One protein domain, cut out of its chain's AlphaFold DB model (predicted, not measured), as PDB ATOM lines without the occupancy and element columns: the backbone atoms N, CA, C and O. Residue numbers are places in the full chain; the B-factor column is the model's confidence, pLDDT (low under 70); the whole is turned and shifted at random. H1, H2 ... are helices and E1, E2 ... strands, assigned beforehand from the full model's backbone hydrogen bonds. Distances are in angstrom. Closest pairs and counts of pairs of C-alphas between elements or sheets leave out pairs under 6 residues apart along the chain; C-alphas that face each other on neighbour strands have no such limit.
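What this domain is: This is residues 17 to 77 of the 302 residues of an uncharacterized protein of Acetobacter sp. 46_36 (UniProt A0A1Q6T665). Three crossed helices form a small cluster, with a two-strand hairpin at one end: H2 and H3 make a corner, H1 packs inside that corner against both, and the hairpin of E1 and E2 packs on the other side of H2, with E1 the nearer strand. H3, the longest helix, starts at the hairpin and runs past H2 to H1 and beyond. The printed part has 61 residues, with three named helices and two named strands in the order H1, H2, E1, E2, H3; the sheet E1 - E2 is antiparallel and the class is mostly helix. The whole is compact, with a radius of gyration of the C-alphas of 10.8 A, and spans 29 by 23 by 19 A.

How they stand to each other: H1, residues 17 to 27, touches H2, residues 33 to 45, at a steep tilt of 63 degrees, opposite ways; the closest C-alphas are those of Arg 21 and Cys 40, 5.5 A apart. H1 also touches H3, residues 61 to 75, about perpendicular at 88 degrees; H3 does this with residues 68 to 72 alone, and the closest C-alphas are those of Tyr 23 and Ile 72, 7.0 A apart. H2 touches H3 with residues 42 to 43 alone, and H3 touches H2 with residues 61 to 65 alone. These two are about perpendicular at 75 degrees, and their closest C-alphas, those of Ala 43 and Arg 65, are 6.1 A apart. The helix packing is mostly crossed: of these three pairs, 0 are at a shallow tilt. E1, residues 51 to 54, and E2, residues 57 to 60, form a hairpin of antiparallel strands, their directions at 141 degrees. N 52 and O 59 are 2.9 A apart and N 59 and O 52 are 2.8 A apart, both within hydrogen-bond range. The closest C-alphas of H2 and E1 are those of Leu 39 and Val 52, 7.6 A apart. H1 is apart from E1 and E2, and H2 is apart from E2. In H1, H2 and H3 every O i to N i+4 pair is within hydrogen-bond range.

Where its parts are: H1 begins at C-alpha 17, (188.072, -33.478, 350.266), and is 15.3 A long from first to last C-alpha. H2 is 18.2 A long, E1 9.5 A and E2 9.9 A; E1 begins at C-alpha 51, (200.596, -47.506, 343.402). H3 is 20.7 A long and ends at C-alpha 75, (195.732, -22.790, 340.080).

The domain as a whole: The two C-alphas farthest apart are those of Gly 56 and Ala 77, at 31.7 A. The printed part has no cut, and its four links are tight; E2 and H3 follow each other with 0 residues between them. The mean pLDDT of the printed part is 80.6, and it is under 70 at residue 17, residue 73 and residues 75 to 77.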
ATOM      1  N   TYR A  17     188.312 -32.317 351.113       68.50
ATOM      2  CA  TYR A  17     188.072 -33.478 350.266       68.50
ATOM      3  C   TYR A  17     187.346 -33.104 348.968       68.50
ATOM      4  O   TYR A  17     187.726 -33.539 347.882       68.50
ATOM      5  N   ALA A  18     186.334 -32.235 349.050       72.94
ATOM      6  CA  ALA A  18     185.642 -31.712 347.873       72.94
ATOM      7  C   ALA A  18     186.563 -30.841 347.003       72.94
ATOM      8  O   ALA A  18     186.477 -30.890 345.773       72.94
ATOM      9  N   ALA A  19     187.462 -30.071 347.626       71.88
ATOM     10  CA  ALA A  19     188.466 -29.286 346.917       71.88
ATOM     11  C   ALA A  19     189.438 -30.198 346.153       71.88
ATOM     12  O   ALA A  19     189.547 -30.069 344.934       71.88
ATOM     13  N   ILE A  20     190.066 -31.167 346.825       79.19
ATOM     14  CA  ILE A  20     190.997 -32.126 346.208       79.19
ATOM     15  C   ILE A  20     190.321 -32.887 345.065       79.19
ATOM     16  O   ILE A  20     190.853 -32.936 343.956       79.19
ATOM     17  N   ARG A  21     189.105 -33.403 345.287       84.31
ATOM     18  CA  ARG A  21     188.336 -34.116 344.258       84.31
ATOM     19  C   ARG A  21     188.105 -33.255 343.013       84.31
ATOM     20  O   ARG A  21     188.221 -33.747 341.893       84.31
ATOM     21  N   LYS A  22     187.807 -31.963 343.189       83.50
ATOM     22  CA  LYS A  22     187.643 -31.012 342.079       83.50
ATOM     23  C   LYS A  22     188.941 -30.834 341.284       83.50
ATOM     24  O   LYS A  22     188.881 -30.789 340.058       83.50
ATOM     25  N   TYR A  23     190.087 -30.721 341.955       83.06
ATOM     26  CA  TYR A  23     191.388 -30.595 341.287       83.06
ATOM     27  C   TYR A  23     191.768 -31.872 340.534       83.06
ATOM     28  O   TYR A  23     192.135 -31.789 339.364       83.06
ATOM     29  N   LEU A  24     191.557 -33.044 341.135       85.06
ATOM     30  CA  LEU A  24     191.783 -34.330 340.472       85.06
ATOM     31  C   LEU A  24     190.894 -34.512 339.234       85.06
ATOM     32  O   LEU A  24     191.387 -34.946 338.200       85.06
ATOM     33  N   GLN A  25     189.618 -34.108 339.284       88.88
ATOM     34  CA  GLN A  25     188.732 -34.158 338.110       88.88
ATOM     35  C   GLN A  25     189.216 -33.254 336.967       88.88
ATOM     36  O   GLN A  25     189.057 -33.607 335.800       88.88
ATOM     37  N   LYS A  26     189.780 -32.078 337.282       85.31
ATOM     38  CA  LYS A  26     190.374 -31.188 336.271       85.31
ATOM     39  C   LYS A  26     191.634 -31.802 335.657       85.31
ATOM     40  O   LYS A  26     191.840 -31.677 334.456       85.31
ATOM     41  N   GLN A  27     192.470 -32.421 336.488       83.56
ATOM     42  CA  GLN A  27     193.744 -33.008 336.083       83.56
ATOM     43  C   GLN A  27     193.561 -34.289 335.257       83.56
ATOM     44  O   GLN A  27     194.278 -34.492 334.280       83.56
ATOM     45  N   TYR A  28     192.562 -35.106 335.599       87.88
ATOM     46  CA  TYR A  28     192.216 -36.358 334.922       87.88
ATOM     47  C   TYR A  28     190.785 -36.287 334.351       87.88
ATOM     48  O   TYR A  28     189.867 -36.921 334.872       87.88
ATOM     49  N   PRO A  29     190.549 -35.515 333.271       85.69
ATOM     50  CA  PRO A  29     189.199 -35.222 332.773       85.69
ATOM     51  C   PRO A  29     188.478 -36.431 332.163       85.69
ATOM     52  O   PRO A  29     187.261 -36.397 332.007       85.69
ATOM     53  N   LYS A  30     189.221 -37.482 331.797       89.12
ATOM     54  CA  LYS A  30     188.676 -38.729 331.240       89.12
ATOM     55  C   LYS A  30     188.212 -39.712 332.317       89.12
ATOM     56  O   LYS A  30     187.463 -40.630 332.001       89.12
ATOM     57  N   MET A  31     188.647 -39.519 333.562       88.69
ATOM     58  CA  MET A  31     188.270 -40.370 334.680       88.69
ATOM     59  C   MET A  31     186.839 -40.046 335.123       88.69
ATOM     60  O   MET A  31     186.461 -38.876 335.263       88.69
ATOM     61  N   ASP A  32     186.038 -41.086 335.333       88.44
ATOM     62  CA  ASP A  32     184.661 -40.947 335.791       88.44
ATOM     63  C   ASP A  32     184.593 -40.505 337.267       88.44
ATOM     64  O   ASP A  32     185.574 -40.530 338.012       88.44
ATOM     65  N   LYS A  33     183.411 -40.080 337.728       83.88
ATOM     66  CA  LYS A  33     183.250 -39.545 339.095       83.88
ATOM     67  C   LYS A  33     183.603 -40.565 340.181       83.88
ATOM     68  O   LYS A  33     184.066 -40.174 341.257       83.88
ATOM     69  N   THR A  34     183.360 -41.847 339.914       83.62
ATOM     70  CA  THR A  34     183.668 -42.951 340.826       83.62
ATOM     71  C   THR A  34     185.177 -43.150 340.918       83.62
ATOM     72  O   THR A  34     185.721 -43.125 342.022       83.62
ATOM     73  N   GLY A  35     185.866 -43.219 339.777       85.75
ATOM     74  CA  GLY A  35     187.321 -43.281 339.685       85.75
ATOM     75  C   GLY A  35     187.997 -42.082 340.340       85.75
ATOM     76  O   GLY A  35     188.895 -42.264 341.155       85.75
ATOM     77  N   VAL A  36     187.509 -40.857 340.109       86.88
ATOM     78  CA  VAL A  36     188.060 -39.650 340.755       86.88
ATOM     79  C   VAL A  36     187.832 -39.666 342.268       86.88
ATOM     80  O   VAL A  36     188.685 -39.213 343.032       86.88
ATOM     81  N   SER A  37     186.699 -40.197 342.736       84.69
ATOM     82  CA  SER A  37     186.436 -40.343 344.175       84.69
ATOM     83  C   SER A  37     187.372 -41.363 344.821       84.69
ATOM     84  O   SER A  37     187.871 -41.100 345.919       84.69
ATOM     85  N   ALA A  38     187.649 -42.466 344.122       85.88
ATOM     86  CA  ALA A  38     188.622 -43.462 344.541       85.88
ATOM     87  C   ALA A  38     190.043 -42.888 344.545       85.88
ATOM     88  O   ALA A  38     190.719 -42.955 345.566       85.88
ATOM     89  N   LEU A  39     190.464 -42.219 343.471       88.06
ATOM     90  CA  LEU A  39     191.774 -41.577 343.386       88.06
ATOM     91  C   LEU A  39     191.957 -40.505 344.468       88.06
ATOM     92  O   LEU A  39     193.015 -40.432 345.080       88.06
ATOM     93  N   CYS A  40     190.918 -39.717 344.764       84.50
ATOM     94  CA  CYS A  40     190.925 -38.743 345.856       84.50
ATOM     95  C   CYS A  40     191.165 -39.406 347.218       84.50
ATOM     96  O   CYS A  40     191.931 -38.884 348.025       84.50
ATOM     97  N   ARG A  41     190.547 -40.564 347.471       86.06
ATOM     98  CA  ARG A  41     190.749 -41.333 348.705       86.06
ATOM     99  C   ARG A  41     192.185 -41.837 348.802       86.06
ATOM    100  O   ARG A  41     192.837 -41.637 349.824       86.06
ATOM    101  N   GLU A  42     192.679 -42.471 347.742       87.06
ATOM    102  CA  GLU A  42     194.038 -43.017 347.705       87.06
ATOM    103  C   GLU A  42     195.084 -41.897 347.839       87.06
ATOM    104  O   GLU A  42     196.006 -41.998 348.649       87.06
ATOM    105  N   ALA A  43     194.898 -40.772 347.145       82.69
ATOM    106  CA  ALA A  43     195.777 -39.610 347.245       82.69
ATOM    107  C   ALA A  43     195.846 -39.050 348.672       82.69
ATOM    108  O   ALA A  43     196.924 -38.661 349.121       82.69
ATOM    109  N   VAL A  44     194.746 -39.056 349.427       77.75
ATOM    110  CA  VAL A  44     194.728 -38.549 350.809       77.75
ATOM    111  C   VAL A  44     195.288 -39.570 351.808       77.75
ATOM    112  O   VAL A  44     196.043 -39.192 352.703       77.75
ATOM    113  N   PHE A  45     194.968 -40.859 351.652       80.38
ATOM    114  CA  PHE A  45     195.159 -41.849 352.719       80.38
ATOM    115  C   PHE A  45     196.159 -42.979 352.412       80.38
ATOM    116  O   PHE A  45     196.583 -43.674 353.331       80.38
ATOM    117  N   ALA A  46     196.581 -43.201 351.167       79.38
ATOM    118  CA  ALA A  46     197.475 -44.324 350.871       79.38
ATOM    119  C   ALA A  46     198.917 -44.093 351.381       79.38
ATOM    120  O   ALA A  46     199.413 -42.961 351.366       79.38
ATOM    121  N   PRO A  47     199.645 -45.130 351.827       76.31
ATOM    122  CA  PRO A  47     201.055 -44.982 352.188       76.31
ATOM    123  C   PRO A  47     201.901 -44.605 350.963       76.31
ATOM    124  O   PRO A  47     201.532 -44.912 349.834       76.31
ATOM    125  N   GLY A  48     203.047 -43.947 351.167       73.06
ATOM    126  CA  GLY A  48     203.864 -43.410 350.066       73.06
ATOM    127  C   GLY A  48     204.321 -44.445 349.026       73.06
ATOM    128  O   GLY A  48     204.411 -44.120 347.850       73.06
ATOM    129  N   GLY A  49     204.540 -45.700 349.430       74.38
ATOM    130  CA  GLY A  49     204.913 -46.791 348.518       74.38
ATOM    131  C   GLY A  49     203.756 -47.400 347.715       74.38
ATOM    132  O   GLY A  49     203.971 -48.372 346.997       74.38
ATOM    133  N   TYR A  50     202.528 -46.895 347.856       82.69
ATOM    134  CA  TYR A  50     201.356 -47.433 347.168       82.69
ATOM    135  C   TYR A  50     201.294 -46.969 345.707       82.69
ATOM    136  O   TYR A  50     201.597 -45.812 345.417       82.69
ATOM    137  N   ALA A  51     200.860 -47.844 344.799       87.19
ATOM    138  CA  ALA A  51     200.596 -47.506 343.402       87.19
ATOM    139  C   ALA A  51     199.093 -47.554 343.110       87.19
ATOM    140  O   ALA A  51     198.362 -48.371 343.676       87.19
ATOM    141  N   VAL A  52     198.643 -46.661 342.235       86.12
ATOM    142  CA  VAL A  52     197.265 -46.569 341.749       86.12
ATOM    143  C   VAL A  52     197.257 -46.631 340.230       86.12
ATOM    144  O   VAL A  52     198.087 -46.003 339.578       86.12
ATOM    145  N   GLU A  53     196.299 -47.358 339.669       85.44
ATOM    146  CA  GLU A  53     196.098 -47.398 338.224       85.44
ATOM    147  C   GLU A  53     195.369 -46.124 337.771       85.44
ATOM    148  O   GLU A  53     194.281 -45.799 338.254       85.44
ATOM    149  N   ILE A  54     195.977 -45.388 336.843       83.00
ATOM    150  CA  ILE A  54     195.412 -44.192 336.217       83.00
ATOM    151  C   ILE A  54     195.513 -44.379 334.707       83.00
ATOM    152  O   ILE A  54     196.605 -44.555 334.174       83.00
ATOM    153  N   ASP A  55     194.373 -44.347 334.014       79.19
ATOM    154  CA  ASP A  55     194.294 -44.507 332.555       79.19
ATOM    155  C   ASP A  55     195.048 -45.754 332.027       79.19
ATOM    156  O   ASP A  55     195.683 -45.715 330.972       79.19
ATOM    157  N   GLY A  56     194.998 -46.868 332.770       78.81
ATOM    158  CA  GLY A  56     195.662 -48.128 332.403       78.81
ATOM    159  C   GLY A  56     197.161 -48.185 332.710       78.81
ATOM    160  O   GLY A  56     197.845 -49.089 332.236       78.81
ATOM    161  N   THR A  57     197.693 -47.210 333.456       83.88
ATOM    162  CA  THR A  57     199.102 -47.157 333.867       83.88
ATOM    163  C   THR A  57     199.218 -47.083 335.384       83.88
ATOM    164  O   THR A  57     198.573 -46.248 336.017       83.88
ATOM    165  N   ASP A  58     200.086 -47.906 335.971       87.31
ATOM    166  CA  ASP A  58     200.399 -47.831 337.396       87.31
ATOM    167  C   ASP A  58     201.249 -46.592 337.698       87.31
ATOM    168  O   ASP A  58     202.367 -46.436 337.202       87.31
ATOM    169  N   ALA A  59     200.721 -45.710 338.544       86.56
ATOM    170  CA  ALA A  59     201.403 -44.519 339.025       86.56
ATOM    171  C   ALA A  59     201.633 -44.612 340.542       86.56
ATOM    172  O   ALA A  59     200.697 -44.915 341.289       86.56
ATOM    173  N   PRO A  60     202.845 -44.318 341.049       87.50
ATOM    174  CA  PRO A  60     203.073 -44.243 342.486       87.50
ATOM    175  C   PRO A  60     202.287 -43.068 343.082       87.50
ATOM    176  O   PRO A  60     202.254 -41.970 342.521       87.50
ATOM    177  N   ILE A  61     201.666 -43.274 344.245       85.12
ATOM    178  CA  ILE A  61     200.794 -42.269 344.860       85.12
ATOM    179  C   ILE A  61     201.555 -41.001 345.261       85.12
ATOM    180  O   ILE A  61     200.977 -39.917 345.287       85.12
ATOM    181  N   THR A  62     202.857 -41.104 345.531       80.06
ATOM    182  CA  THR A  62     203.734 -39.943 345.739       80.06
ATOM    183  C   THR A  62     203.766 -39.039 344.515       80.06
ATOM    184  O   THR A  62     203.511 -37.849 344.655       80.06
ATOM    185  N   ALA A  63     203.932 -39.595 343.313       82.81
ATOM    186  CA  ALA A  63     203.892 -38.813 342.079       82.81
ATOM    187  C   ALA A  63     202.505 -38.195 341.841       82.81
ATOM    188  O   ALA A  63     202.398 -37.064 341.373       82.81
ATOM    189  N   VAL A  64     201.419 -38.895 342.189       83.56
ATOM    190  CA  VAL A  64     200.057 -38.332 342.111       83.56
ATOM    191  C   VAL A  64     199.904 -37.133 343.051       83.56
ATOM    192  O   VAL A  64     199.352 -36.109 342.651       83.56
ATOM    193  N   ARG A  65     200.417 -37.234 344.283       81.56
ATOM    194  CA  ARG A  65     200.395 -36.152 345.283       81.56
ATOM    195  C   ARG A  65     201.224 -34.950 344.858       81.56
ATOM    196  O   ARG A  65     200.739 -33.833 344.987       81.56
ATOM    197  N   GLU A  66     202.432 -35.180 344.357       80.19
ATOM    198  CA  GLU A  66     203.327 -34.132 343.855       80.19
ATOM    199  C   GLU A  66     202.685 -33.396 342.679       80.19
ATOM    200  O   GLU A  66     202.524 -32.181 342.722       80.19
ATOM    201  N   ASN A  67     202.188 -34.133 341.681       80.19
ATOM    202  CA  ASN A  67     201.507 -33.528 340.538       80.19
ATOM    203  C   ASN A  67     200.241 -32.759 340.951       80.19
ATOM    204  O   ASN A  67     199.939 -31.717 340.374       80.19
ATOM    205  N   LEU A  68     199.487 -33.264 341.935       80.38
ATOM    206  CA  LEU A  68     198.320 -32.575 342.484       80.38
ATOM    207  C   LEU A  68     198.724 -31.289 343.218       80.38
ATOM    208  O   LEU A  68     198.063 -30.270 343.038       80.38
ATOM    209  N   ALA A  69     199.782 -31.322 344.034       75.00
ATOM    210  CA  ALA A  69     200.300 -30.149 344.733       75.00
ATOM    211  C   ALA A  69     200.750 -29.078 343.732       75.00
ATOM    212  O   ALA A  69     200.246 -27.958 343.789       75.00
ATOM    213  N   ASP A  70     201.560 -29.452 342.739       72.38
ATOM    214  CA  ASP A  70     201.983 -28.577 341.640       72.38
ATOM    215  C   ASP A  70     200.784 -27.970 340.898       72.38
ATOM    216  O   ASP A  70     200.766 -26.785 340.559       72.38
ATOM    217  N   PHE A  71     199.757 -28.780 340.625       71.19
ATOM    218  CA  PHE A  71     198.548 -28.331 339.940       71.19
ATOM    219  C   PHE A  71     197.738 -27.347 340.794       71.19
ATOM    220  O   PHE A  71     197.265 -26.330 340.283       71.19
ATOM    221  N   ILE A  72     197.600 -27.622 342.094       71.44
ATOM    222  CA  ILE A  72     196.937 -26.741 343.060       71.44
ATOM    223  C   ILE A  72     197.707 -25.428 343.191       71.44
ATOM    224  O   ILE A  72     197.075 -24.377 343.146       71.44
ATOM    225  N   GLU A  73     199.033 -25.456 343.319       69.44
ATOM    226  CA  GLU A  73     199.874 -24.257 343.425       69.44
ATOM    227  C   GLU A  73     199.765 -23.374 342.177       69.44
ATOM    228  O   GLU A  73     199.583 -22.159 342.291       69.44
ATOM    229  N   ARG A  74     199.773 -23.981 340.983       70.06
ATOM    230  CA  ARG A  74     199.562 -23.266 339.714       70.06
ATOM    231  C   ARG A  74     198.168 -22.636 339.612       70.06
ATOM    232  O   ARG A  74     198.053 -21.531 339.089       70.06
ATOM    233  N   ASP A  75     197.119 -23.303 340.106       67.81
ATOM    234  CA  ASP A  75     195.732 -22.790 340.080       67.81
ATOM    235  C   ASP A  75     195.449 -21.795 341.235       67.81
ATOM    236  O   ASP A  75     194.535 -20.977 341.129       67.81
ATOM    237  N   ASN A  76     196.222 -21.832 342.333       61.03
ATOM    238  CA  ASN A  76     195.998 -21.068 343.575       61.03
ATOM    239  C   ASN A  76     197.107 -20.065 343.926       61.03
ATOM    240  O   ASN A  76     197.290 -19.773 345.109       61.03
ATOM    241  N   ALA A  77     197.781 -19.452 342.952       50.72
ATOM    242  CA  ALA A  77     198.819 -18.429 343.163       50.72
ATOM    243  C   ALA A  77     198.401 -17.174 343.994       50.72
ATOM    244  O   ALA A  77     199.106 -16.173 343.974       50.72
TER     245      ALA A  77